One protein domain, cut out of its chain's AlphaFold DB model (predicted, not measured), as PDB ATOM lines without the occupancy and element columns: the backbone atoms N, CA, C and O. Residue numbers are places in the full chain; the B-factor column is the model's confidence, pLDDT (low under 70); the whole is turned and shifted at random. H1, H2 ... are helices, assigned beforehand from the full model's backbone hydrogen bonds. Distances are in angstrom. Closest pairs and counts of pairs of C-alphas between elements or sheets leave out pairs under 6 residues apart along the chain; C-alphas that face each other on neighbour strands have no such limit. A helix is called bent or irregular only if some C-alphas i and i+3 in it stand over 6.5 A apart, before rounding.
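What this domain is: This is residues 182 to 251 of the 264 residues of the protein "Molybdopterin-dependent oxidoreductase" of Candidatus Poseidoniaceae archaeon (UniProt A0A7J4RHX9). A long helix, H1, makes one end of the domain, with the short H2 packed on part of it and the short H3 nearby, while a small head of two short helices, H4 and H5, meeting at a corner, makes the far end. The chain swings out after H1 in a loop whose residues 202 to 207 stick out, folds back into H2, and crosses from H3 to the head by the long link of residues 228 to 238. The printed part has 70 residues, with five named helices in the order H1, H2, H3, H4, H5 and no named strand, and its class is all helix. It is only just extended, close to loose, with a radius of gyration of the C-alphas of 17.0 A and a flat outline of 51 by 32 by 16 A.

How they stand to each other: H1, residues 184 to 201, touches H2, residues 212 to 216, with its residues 187 to 194 alone. The closest C-alphas of the two are those of Arg 190 and Leu 215, 5.5 A apart. H3, residues 224 to 227, is close to H2 but not clearly touching, the closest C-alphas being those of Gly 213 and Leu 224 at 7.2 A. H1 and H3 are apart. H4, residues 239 to 244, and H5, residues 246 to 251, only just touch, and only at the corner by their link, with 3 pairs of C-alphas within 8 A. Their closest C-alphas are those of Leu 242 and Gly 249, 4.8 A apart, and they run opposite ways at a steep tilt of 48 degrees. H4 and H5 are both apart from H1, H2 and H3. In H1 every O i to N i+4 pair is within hydrogen-bond range, against 1 of 2 in H4, 0 of 1 in H2 and 0 of 2 in H5, while O i to N i+3 pairs are within range in 1 of 2 for H2 and 3 of 3 for H5; H3 is too short for any O i to N i+4 pair.

Where its parts are: H1 begins at C-alpha 184 (35.569, -21.128, 24.101) and measures 25.7 A to C-alpha 201 (28.219, -8.544, 45.290). H2 measures 8.6 A and is irregular, with C-alphas 212 and 215 7.3 A apart. H3 measures 5.0 A, H4 9.0 A and H5 9.9 A, the last ending at C-alpha 251 (29.710, 19.601, 40.345).

The domain as a whole: The two C-alphas farthest apart, those of Ser 182 and Leu 247, are 52.4 A apart. The printed part has no cut. The link from H3 to H4 is long, with 11 residues, and the one from H4 to H5 is tight. The mean pLDDT of the printed part is 73.4, and it is under 70 at residue 202, residues 206 to 210, residue 212 and residues 232 to 251.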
ATOM      1  N   SER A 182      39.486 -22.400  20.166       94.06
ATOM      2  CA  SER A 182      40.077 -23.060  21.338       94.06
ATOM      3  C   SER A 182      39.892 -22.283  22.651       94.06
ATOM      4  O   SER A 182      40.052 -22.863  23.723       94.06
ATOM      5  N   LEU A 183      39.532 -20.996  22.593       91.19
ATOM      6  CA  LEU A 183      39.282 -20.162  23.771       91.19
ATOM      7  C   LEU A 183      37.877 -20.335  24.357       91.19
ATOM      8  O   LEU A 183      37.621 -19.829  25.448       91.19
ATOM      9  N   GLN A 184      36.965 -21.032  23.673       92.62
ATOM     10  CA  GLN A 184      35.569 -21.128  24.101       92.62
ATOM     11  C   GLN A 184      35.419 -21.707  25.511       92.62
ATOM     12  O   GLN A 184      34.683 -21.155  26.324       92.62
ATOM     13  N   SER A 185      36.132 -22.791  25.827       92.38
ATOM     14  CA  SER A 185      36.083 -23.415  27.156       92.38
ATOM     15  C   SER A 185      36.557 -22.456  28.252       92.38
ATOM     16  O   SER A 185      35.909 -22.333  29.291       92.38
ATOM     17  N   THR A 186      37.635 -21.715  27.987       91.81
ATOM     18  CA  THR A 186      38.168 -20.684  28.885       91.81
ATOM     19  C   THR A 186      37.163 -19.556  29.111       91.81
ATOM     20  O   THR A 186      36.954 -19.139  30.249       91.81
ATOM     21  N   LEU A 187      36.514 -19.067  28.049       89.44
ATOM     22  CA  LEU A 187      35.517 -17.996  28.144       89.44
ATOM     23  C   LEU A 187      34.288 -18.433  28.945       89.44
ATOM     24  O   LEU A 187      33.824 -17.681  29.801       89.44
ATOM     25  N   VAL A 188      33.794 -19.653  28.719       90.38
ATOM     26  CA  VAL A 188      32.657 -20.214  29.467       90.38
ATOM     27  C   VAL A 188      32.982 -20.332  30.958       90.38
ATOM     28  O   VAL A 188      32.165 -19.933  31.790       90.38
ATOM     29  N   ALA A 189      34.175 -20.822  31.307       90.31
ATOM     30  CA  ALA A 189      34.609 -20.920  32.700       90.31
ATOM     31  C   ALA A 189      34.663 -19.538  33.376       90.31
ATOM     32  O   ALA A 189      34.025 -19.329  34.410       90.31
ATOM     33  N   ARG A 190      35.323 -18.562  32.738       90.12
ATOM     34  CA  ARG A 190      35.423 -17.183  33.250       90.12
ATOM     35  C   ARG A 190      34.062 -16.508  33.397       90.12
ATOM     36  O   ARG A 190      33.832 -15.802  34.375       90.12
ATOM     37  N   ALA A 191      33.149 -16.723  32.450       86.25
ATOM     38  CA  ALA A 191      31.793 -16.191  32.530       86.25
ATOM     39  C   ALA A 191      31.021 -16.769  33.727       86.25
ATOM     40  O   ALA A 191      30.296 -16.036  34.402       86.25
ATOM     41  N   SER A 192      31.207 -18.058  34.031       87.94
ATOM     42  CA  SER A 192      30.606 -18.686  35.213       87.94
ATOM     43  C   SER A 192      31.148 -18.089  36.514       87.94
ATOM     44  O   SER A 192      30.369 -17.719  37.390       87.94
ATOM     45  N   GLU A 193      32.468 -17.933  36.629       87.19
ATOM     46  CA  GLU A 193      33.104 -17.317  37.802       87.19
ATOM     47  C   GLU A 193      32.655 -15.860  37.997       87.19
ATOM     48  O   GLU A 193      32.343 -15.436  39.115       87.19
ATOM     49  N   HIS A 194      32.566 -15.102  36.899       83.56
ATOM     50  CA  HIS A 194      32.084 -13.723  36.900       83.56
ATOM     51  C   HIS A 194      30.638 -13.629  37.404       83.56
ATOM     52  O   HIS A 194      30.348 -12.832  38.295       83.56
ATOM     53  N   LYS A 195      29.749 -14.499  36.913       83.44
ATOM     54  CA  LYS A 195      28.349 -14.583  37.355       83.44
ATOM     55  C   LYS A 195      28.225 -14.831  38.862       83.44
ATOM     56  O   LYS A 195      27.378 -14.227  39.523       83.44
ATOM     57  N   ASP A 196      29.048 -15.712  39.423       85.44
ATOM     58  CA  ASP A 196      29.021 -16.000  40.860       85.44
ATOM     59  C   ASP A 196      29.592 -14.849  41.701       85.44
ATOM     60  O   ASP A 196      29.179 -14.643  42.847       85.44
ATOM     61  N   ARG A 197      30.524 -14.060  41.151       81.94
ATOM     62  CA  ARG A 197      30.997 -12.813  41.769       81.94
ATOM     63  C   ARG A 197      29.904 -11.741  41.773       81.94
ATOM     64  O   ARG A 197      29.642 -11.184  42.838       81.94
ATOM     65  N   ASP A 198      29.226 -11.523  40.646       77.00
ATOM     66  CA  ASP A 198      28.097 -10.581  40.539       77.00
ATOM     67  C   ASP A 198      27.013 -10.890  41.572       77.00
ATOM     68  O   ASP A 198      26.605 -10.024  42.346       77.00
ATOM     69  N   ARG A 199      26.600 -12.161  41.652       79.12
ATOM     70  CA  ARG A 199      25.579 -12.617  42.607       79.12
ATOM     71  C   ARG A 199      25.965 -12.378  44.062       79.12
ATOM     72  O   ARG A 199      25.097 -12.064  44.874       79.12
ATOM     73  N   ARG A 200      27.240 -12.570  44.413       80.06
ATOM     74  CA  ARG A 200      27.738 -12.304  45.772       80.06
ATOM     75  C   ARG A 200      27.720 -10.814  46.073       80.06
ATOM     76  O   ARG A 200      27.263 -10.426  47.144       80.06
ATOM     77  N   ARG A 201      28.152  -9.993  45.116       73.81
ATOM     78  CA  ARG A 201      28.219  -8.544  45.290       73.81
ATOM     79  C   ARG A 201      26.842  -7.904  45.443       73.81
ATOM     80  O   ARG A 201      26.659  -7.106  46.354       73.81
ATOM     81  N   GLN A 202      25.861  -8.327  44.644       68.25
ATOM     82  CA  GLN A 202      24.461  -7.885  44.766       68.25
ATOM     83  C   GLN A 202      23.856  -8.129  46.160       68.25
ATOM     84  O   GLN A 202      22.853  -7.519  46.517       68.25
ATOM     85  N   ARG A 203      24.441  -9.039  46.950       71.56
ATOM     86  CA  ARG A 203      23.999  -9.393  48.307       71.56
ATOM     87  C   ARG A 203      24.861  -8.768  49.408       71.56
ATOM     88  O   ARG A 203      24.727  -9.162  50.562       71.56
ATOM     89  N   SER A 204      25.755  -7.846  49.061       72.75
ATOM     90  CA  SER A 204      26.705  -7.221  49.984       72.75
ATOM     91  C   SER A 204      26.555  -5.702  50.002       72.75
ATOM     92  O   SER A 204      26.061  -5.116  49.044       72.75
ATOM     93  N   GLU A 205      27.039  -5.064  51.066       71.88
ATOM     94  CA  GLU A 205      27.158  -3.599  51.156       71.88
ATOM     95  C   GLU A 205      28.417  -3.064  50.441       71.88
ATOM     96  O   GLU A 205      28.752  -1.889  50.564       71.88
ATOM     97  N   ASP A 206      29.139  -3.917  49.705       66.88
ATOM     98  CA  ASP A 206      30.415  -3.578  49.078       66.88
ATOM     99  C   ASP A 206      30.248  -2.663  47.850       66.88
ATOM    100  O   ASP A 206      29.827  -3.069  46.755       66.88
ATOM    101  N   THR A 207      30.652  -1.409  48.034       61.47
ATOM    102  CA  THR A 207      30.635  -0.348  47.025       61.47
ATOM    103  C   THR A 207      31.965  -0.174  46.285       61.47
ATOM    104  O   THR A 207      32.086   0.754  45.488       61.47
ATOM    105  N   SER A 208      32.961  -1.044  46.502       65.88
ATOM    106  CA  SER A 208      34.275  -0.945  45.849       65.88
ATOM    107  C   SER A 208      34.201  -1.023  44.315       65.88
ATOM    108  O   SER A 208      33.250  -1.549  43.737       65.88
ATOM    109  N   ALA A 209      35.185  -0.463  43.610       63.03
ATOM    110  CA  ALA A 209      35.159  -0.421  42.147       63.03
ATOM    111  C   ALA A 209      35.135  -1.833  41.526       63.03
ATOM    112  O   ALA A 209      35.889  -2.720  41.923       63.03
ATOM    113  N   TYR A 210      34.274  -2.045  40.523       67.50
ATOM    114  CA  TYR A 210      34.162  -3.340  39.849       67.50
ATOM    115  C   TYR A 210      35.200  -3.491  38.738       67.50
ATOM    116  O   TYR A 210      35.178  -2.753  37.753       67.50
ATOM    117  N   VAL A 211      36.064  -4.502  38.833       72.19
ATOM    118  CA  VAL A 211      36.993  -4.823  37.744       72.19
ATOM    119  C   VAL A 211      36.290  -5.715  36.713       72.19
ATOM    120  O   VAL A 211      36.120  -6.926  36.913       72.19
ATOM    121  N   ASN A 212      35.900  -5.117  35.583       66.25
ATOM    122  CA  ASN A 212      35.256  -5.796  34.444       66.25
ATOM    123  C   ASN A 212      36.220  -6.640  33.586       66.25
ATOM    124  O   ASN A 212      35.800  -7.326  32.657       66.25
ATOM    125  N   GLY A 213      37.515  -6.637  33.909       73.19
ATOM    126  CA  GLY A 213      38.558  -7.309  33.136       73.19
ATOM    127  C   GLY A 213      38.590  -8.844  33.219       73.19
ATOM    128  O   GLY A 213      39.285  -9.491  32.439       73.19
ATOM    129  N   VAL A 214      37.844  -9.459  34.137       76.38
ATOM    130  CA  VAL A 214      37.977 -10.898  34.446       76.38
ATOM    131  C   VAL A 214      37.701 -11.799  33.243       76.38
ATOM    132  O   VAL A 214      38.395 -12.795  33.048       76.38
ATOM    133  N   LEU A 215      36.753 -11.427  32.374       74.69
ATOM    134  CA  LEU A 215      36.471 -12.178  31.143       74.69
ATOM    135  C   LEU A 215      37.699 -12.261  30.220       74.69
ATOM    136  O   LEU A 215      37.924 -13.269  29.545       74.69
ATOM    137  N   PHE A 216      38.554 -11.243  30.267       81.75
ATOM    138  CA  PHE A 216      39.792 -11.156  29.499       81.75
ATOM    139  C   PHE A 216      40.997 -11.766  30.230       81.75
ATOM    140  O   PHE A 216      42.058 -11.916  29.632       81.75
ATOM    141  N   GLY A 217      40.813 -12.252  31.463       81.44
ATOM    142  CA  GLY A 217      41.848 -12.933  32.245       81.44
ATOM    143  C   GLY A 217      42.602 -12.036  33.216       81.44
ATOM    144  O   GLY A 217      43.644 -12.452  33.711       81.44
ATOM    145  N   PHE A 218      42.087 -10.835  33.475       87.31
ATOM    146  CA  PHE A 218      42.622  -9.935  34.489       87.31
ATOM    147  C   PHE A 218      42.199 -10.374  35.901       87.31
ATOM    148  O   PHE A 218      41.120 -10.943  36.091       87.31
ATOM    149  N   ASP A 219      43.044 -10.092  36.890       84.44
ATOM    150  CA  ASP A 219      42.776 -10.311  38.308       84.44
ATOM    151  C   ASP A 219      41.549  -9.480  38.738       84.44
ATOM    152  O   ASP A 219      41.521  -8.264  38.523       84.44
ATOM    153  N   PRO A 220      40.518 -10.108  39.333       79.69
ATOM    154  CA  PRO A 220      39.317  -9.423  39.800       79.69
ATOM    155  C   PRO A 220      39.544  -8.399  40.918       79.69
ATOM    156  O   PRO A 220      38.652  -7.578  41.127       79.69
ATOM    157  N   ASN A 221      40.653  -8.484  41.655       82.44
ATOM    158  CA  ASN A 221      40.916  -7.694  42.862       82.44
ATOM    159  C   ASN A 221      41.973  -6.603  42.656       82.44
ATOM    160  O   ASN A 221      42.239  -5.838  43.580       82.44
ATOM    161  N   GLN A 222      42.589  -6.543  41.475       82.00
ATOM    162  CA  GLN A 222      43.573  -5.520  41.140       82.00
ATOM    163  C   GLN A 222      42.977  -4.548  40.114       82.00
ATOM    164  O   GLN A 222      42.386  -4.992  39.126       82.00
ATOM    165  N   PRO A 223      43.115  -3.228  40.299       78.81
ATOM    166  CA  PRO A 223      42.779  -2.245  39.274       78.81
ATOM    167  C   PRO A 223      43.449  -2.551  37.925       78.81
ATOM    168  O   PRO A 223      44.555  -3.080  37.870       78.81
ATOM    169  N   LEU A 224      42.795  -2.207  36.809       79.56
ATOM    170  CA  LEU A 224      43.365  -2.448  35.473       79.56
ATOM    171  C   LEU A 224      44.650  -1.647  35.215       79.56
ATOM    172  O   LEU A 224      45.494  -2.106  34.454       79.56
ATOM    173  N   GLU A 225      44.816  -0.490  35.857       80.94
ATOM    174  CA  GLU A 225      46.046   0.318  35.797       80.94
ATOM    175  C   GLU A 225      47.273  -0.389  36.380       80.94
ATOM    176  O   GLU A 225      48.375  -0.202  35.872       80.94
ATOM    177  N   ASP A 226      47.067  -1.265  37.366       84.12
ATOM    178  CA  ASP A 226      48.136  -2.068  37.964       84.12
ATOM    179  C   ASP A 226      48.449  -3.323  37.134       84.12
ATOM    180  O   ASP A 226      49.510  -3.928  37.277       84.12
ATOM    181  N   GLN A 227      47.530  -3.723  36.251       86.94
ATOM    182  CA  GLN A 227      47.643  -4.940  35.440       86.94
ATOM    183  C   GLN A 227      48.053  -4.680  33.988       86.94
ATOM    184  O   GLN A 227      48.566  -5.582  33.323       86.94
ATOM    185  N   VAL A 228      47.793  -3.479  33.469       83.62
ATOM    186  CA  VAL A 228      47.984  -3.126  32.061       83.62
ATOM    187  C   VAL A 228      48.761  -1.821  31.958       83.62
ATOM    188  O   VAL A 228      48.258  -0.740  32.260       83.62
ATOM    189  N   GLU A 229      49.991  -1.921  31.458       83.44
ATOM    190  CA  GLU A 229      50.845  -0.763  31.218       83.44
ATOM    191  C   GLU A 229      50.166   0.236  30.264       83.44
ATOM    192  O   GLU A 229      49.698  -0.117  29.179       83.44
ATOM    193  N   GLY A 230      50.092   1.503  30.679       76.25
ATOM    194  CA  GLY A 230      49.462   2.578  29.907       76.25
ATOM    195  C   GLY A 230      47.943   2.697  30.074       76.25
ATOM    196  O   GLY A 230      47.360   3.645  29.538       76.25
ATOM    197  N   TRP A 231      47.301   1.803  30.833       71.88
ATOM    198  CA  TRP A 231      45.900   1.955  31.215       71.88
ATOM    199  C   TRP A 231      45.741   3.111  32.207       71.88
ATOM    200  O   TRP A 231      46.497   3.230  33.166       71.88
ATOM    201  N   LYS A 232      44.762   3.986  31.969       60.25
ATOM    202  CA  LYS A 232      44.471   5.139  32.832       60.25
ATOM    203  C   LYS A 232      43.040   5.027  33.333       60.25
ATOM    204  O   LYS A 232      42.119   5.028  32.516       60.25
ATOM    205  N   SER A 233      42.844   4.931  34.645       59.09
ATOM    206  CA  SER A 233      41.521   5.115  35.237       59.09
ATOM    207  C   SER A 233      41.196   6.609  35.368       59.09
ATOM    208  O   SER A 233      42.088   7.461  35.424       59.09
ATOM    209  N   ALA A 234      39.905   6.944  35.362       51.31
ATOM    210  CA  ALA A 234      39.465   8.272  35.761       51.31
ATOM    211  C   ALA A 234      39.543   8.341  37.291       51.31
ATOM    212  O   ALA A 234      38.753   7.704  37.982       51.31
ATOM    213  N   VAL A 235      40.525   9.075  37.804       53.38
ATOM    214  CA  VAL A 235      40.671   9.344  39.238       53.38
ATOM    215  C   VAL A 235      39.829  10.572  39.577       53.38
ATOM    216  O   VAL A 235      39.791  11.516  38.781       53.38
ATOM    217  N   GLU A 236      39.168  10.572  40.741       53.72
ATOM    218  CA  GLU A 236      38.586  11.795  41.306       53.72
ATOM    219  C   GLU A 236      39.638  12.918  41.230       53.72
ATOM    220  O   GLU A 236      40.755  12.739  41.728       53.72
ATOM    221  N   PRO A 237      39.342  14.051  40.570       55.19
ATOM    222  CA  PRO A 237      40.326  15.109  40.409       55.19
ATOM    223  C   PRO A 237      40.775  15.611  41.784       55.19
ATOM    224  O   PRO A 237      39.950  15.933  42.642       55.19
ATOM    225  N   VAL A 238      42.092  15.686  41.999       61.00
ATOM    226  CA  VAL A 238      42.644  16.163  43.276       61.00
ATOM    227  C   VAL A 238      42.220  17.617  43.530       61.00
ATOM    228  O   VAL A 238      41.932  18.347  42.574       61.00
ATOM    229  N   PRO A 239      42.167  18.085  44.790       63.00
ATOM    230  CA  PRO A 239      41.674  19.423  45.118       63.00
ATOM    231  C   PRO A 239      42.325  20.558  44.316       63.00
ATOM    232  O   PRO A 239      41.644  21.526  43.975       63.00
ATOM    233  N   GLU A 240      43.608  20.431  43.955       65.81
ATOM    234  CA  GLU A 240      44.279  21.403  43.087       65.81
ATOM    235  C   GLU A 240      43.717  21.408  41.650       65.81
ATOM    236  O   GLU A 240      43.507  22.476  41.082       65.81
ATOM    237  N   GLN A 241      43.385  20.241  41.083       58.25
ATOM    238  CA  GLN A 241      42.779  20.106  39.747       58.25
ATOM    239  C   GLN A 241      41.335  20.626  39.718       58.25
ATOM    240  O   GLN A 241      40.912  21.264  38.753       58.25
ATOM    241  N   LEU A 242      40.572  20.405  40.793       58.09
ATOM    242  CA  LEU A 242      39.212  20.934  40.943       58.09
ATOM    243  C   LEU A 242      39.175  22.467  40.967       58.09
ATOM    244  O   LEU A 242      38.227  23.065  40.449       58.09
ATOM    245  N   ALA A 243      40.203  23.103  41.537       62.78
ATOM    246  CA  ALA A 243      40.331  24.558  41.572       62.78
ATOM    247  C   ALA A 243      40.570  25.166  40.175       62.78
ATOM    248  O   ALA A 243      40.110  26.278  39.904       62.78
ATOM    249  N   GLU A 244      41.221  24.428  39.271       60.75
ATOM    250  CA  GLU A 244      41.486  24.850  37.887       60.75
ATOM    251  C   GLU A 244      40.265  24.691  36.960       60.75
ATOM    252  O   GLU A 244      40.117  25.433  35.989       60.75
ATOM    253  N   LEU A 245      39.345  23.771  37.275       52.78
ATOM    254  CA  LEU A 245      38.165  23.443  36.455       52.78
ATOM    255  C   LEU A 245      36.993  24.441  36.586       52.78
ATOM    256  O   LEU A 245      35.949  24.280  35.942       52.78
ATOM    257  N   GLY A 246      37.132  25.486  37.408       61.75
ATOM    258  CA  GLY A 246      36.155  26.571  37.530       61.75
ATOM    259  C   GLY A 246      34.745  26.097  37.923       61.75
ATOM    260  O   GLY A 246      34.563  25.330  38.867       61.75
ATOM    261  N   LEU A 247      33.707  26.570  37.221       51.41
ATOM    262  CA  LEU A 247      32.309  26.198  37.504       51.41
ATOM    263  C   LEU A 247      32.024  24.696  37.306       51.41
ATOM    264  O   LEU A 247      31.139  24.175  37.979       51.41
ATOM    265  N   ALA A 248      32.776  23.999  36.443       44.69
ATOM    266  CA  ALA A 248      32.607  22.565  36.201       44.69
ATOM    267  C   ALA A 248      33.138  21.706  37.365       44.69
ATOM    268  O   ALA A 248      32.535  20.690  37.703       44.69
ATOM    269  N   GLY A 249      34.197  22.153  38.052       51.03
ATOM    270  CA  GLY A 249      34.726  21.485  39.250       51.03
ATOM    271  C   GLY A 249      33.764  21.513  40.446       51.03
ATOM    272  O   GLY A 249      33.793  20.632  41.297       51.03
ATOM    273  N   LYS A 250      32.831  22.476  40.498       54.19
ATOM    274  CA  LYS A 250      31.838  22.560  41.584       54.19
ATOM    275  C   LYS A 250      30.809  21.427  41.572       54.19
ATOM    276  O   LYS A 250      30.216  21.172  42.616       54.19
ATOM    277  N   ALA A 251      30.601  20.759  40.434       52.06
ATOM    278  CA  ALA A 251      29.710  19.601  40.345       52.06
ATOM    279  C   ALA A 251      30.244  18.412  41.168       52.06
ATOM    280  O   ALA A 251      29.480  17.802  41.906       52.06
TER     281      ALA A 251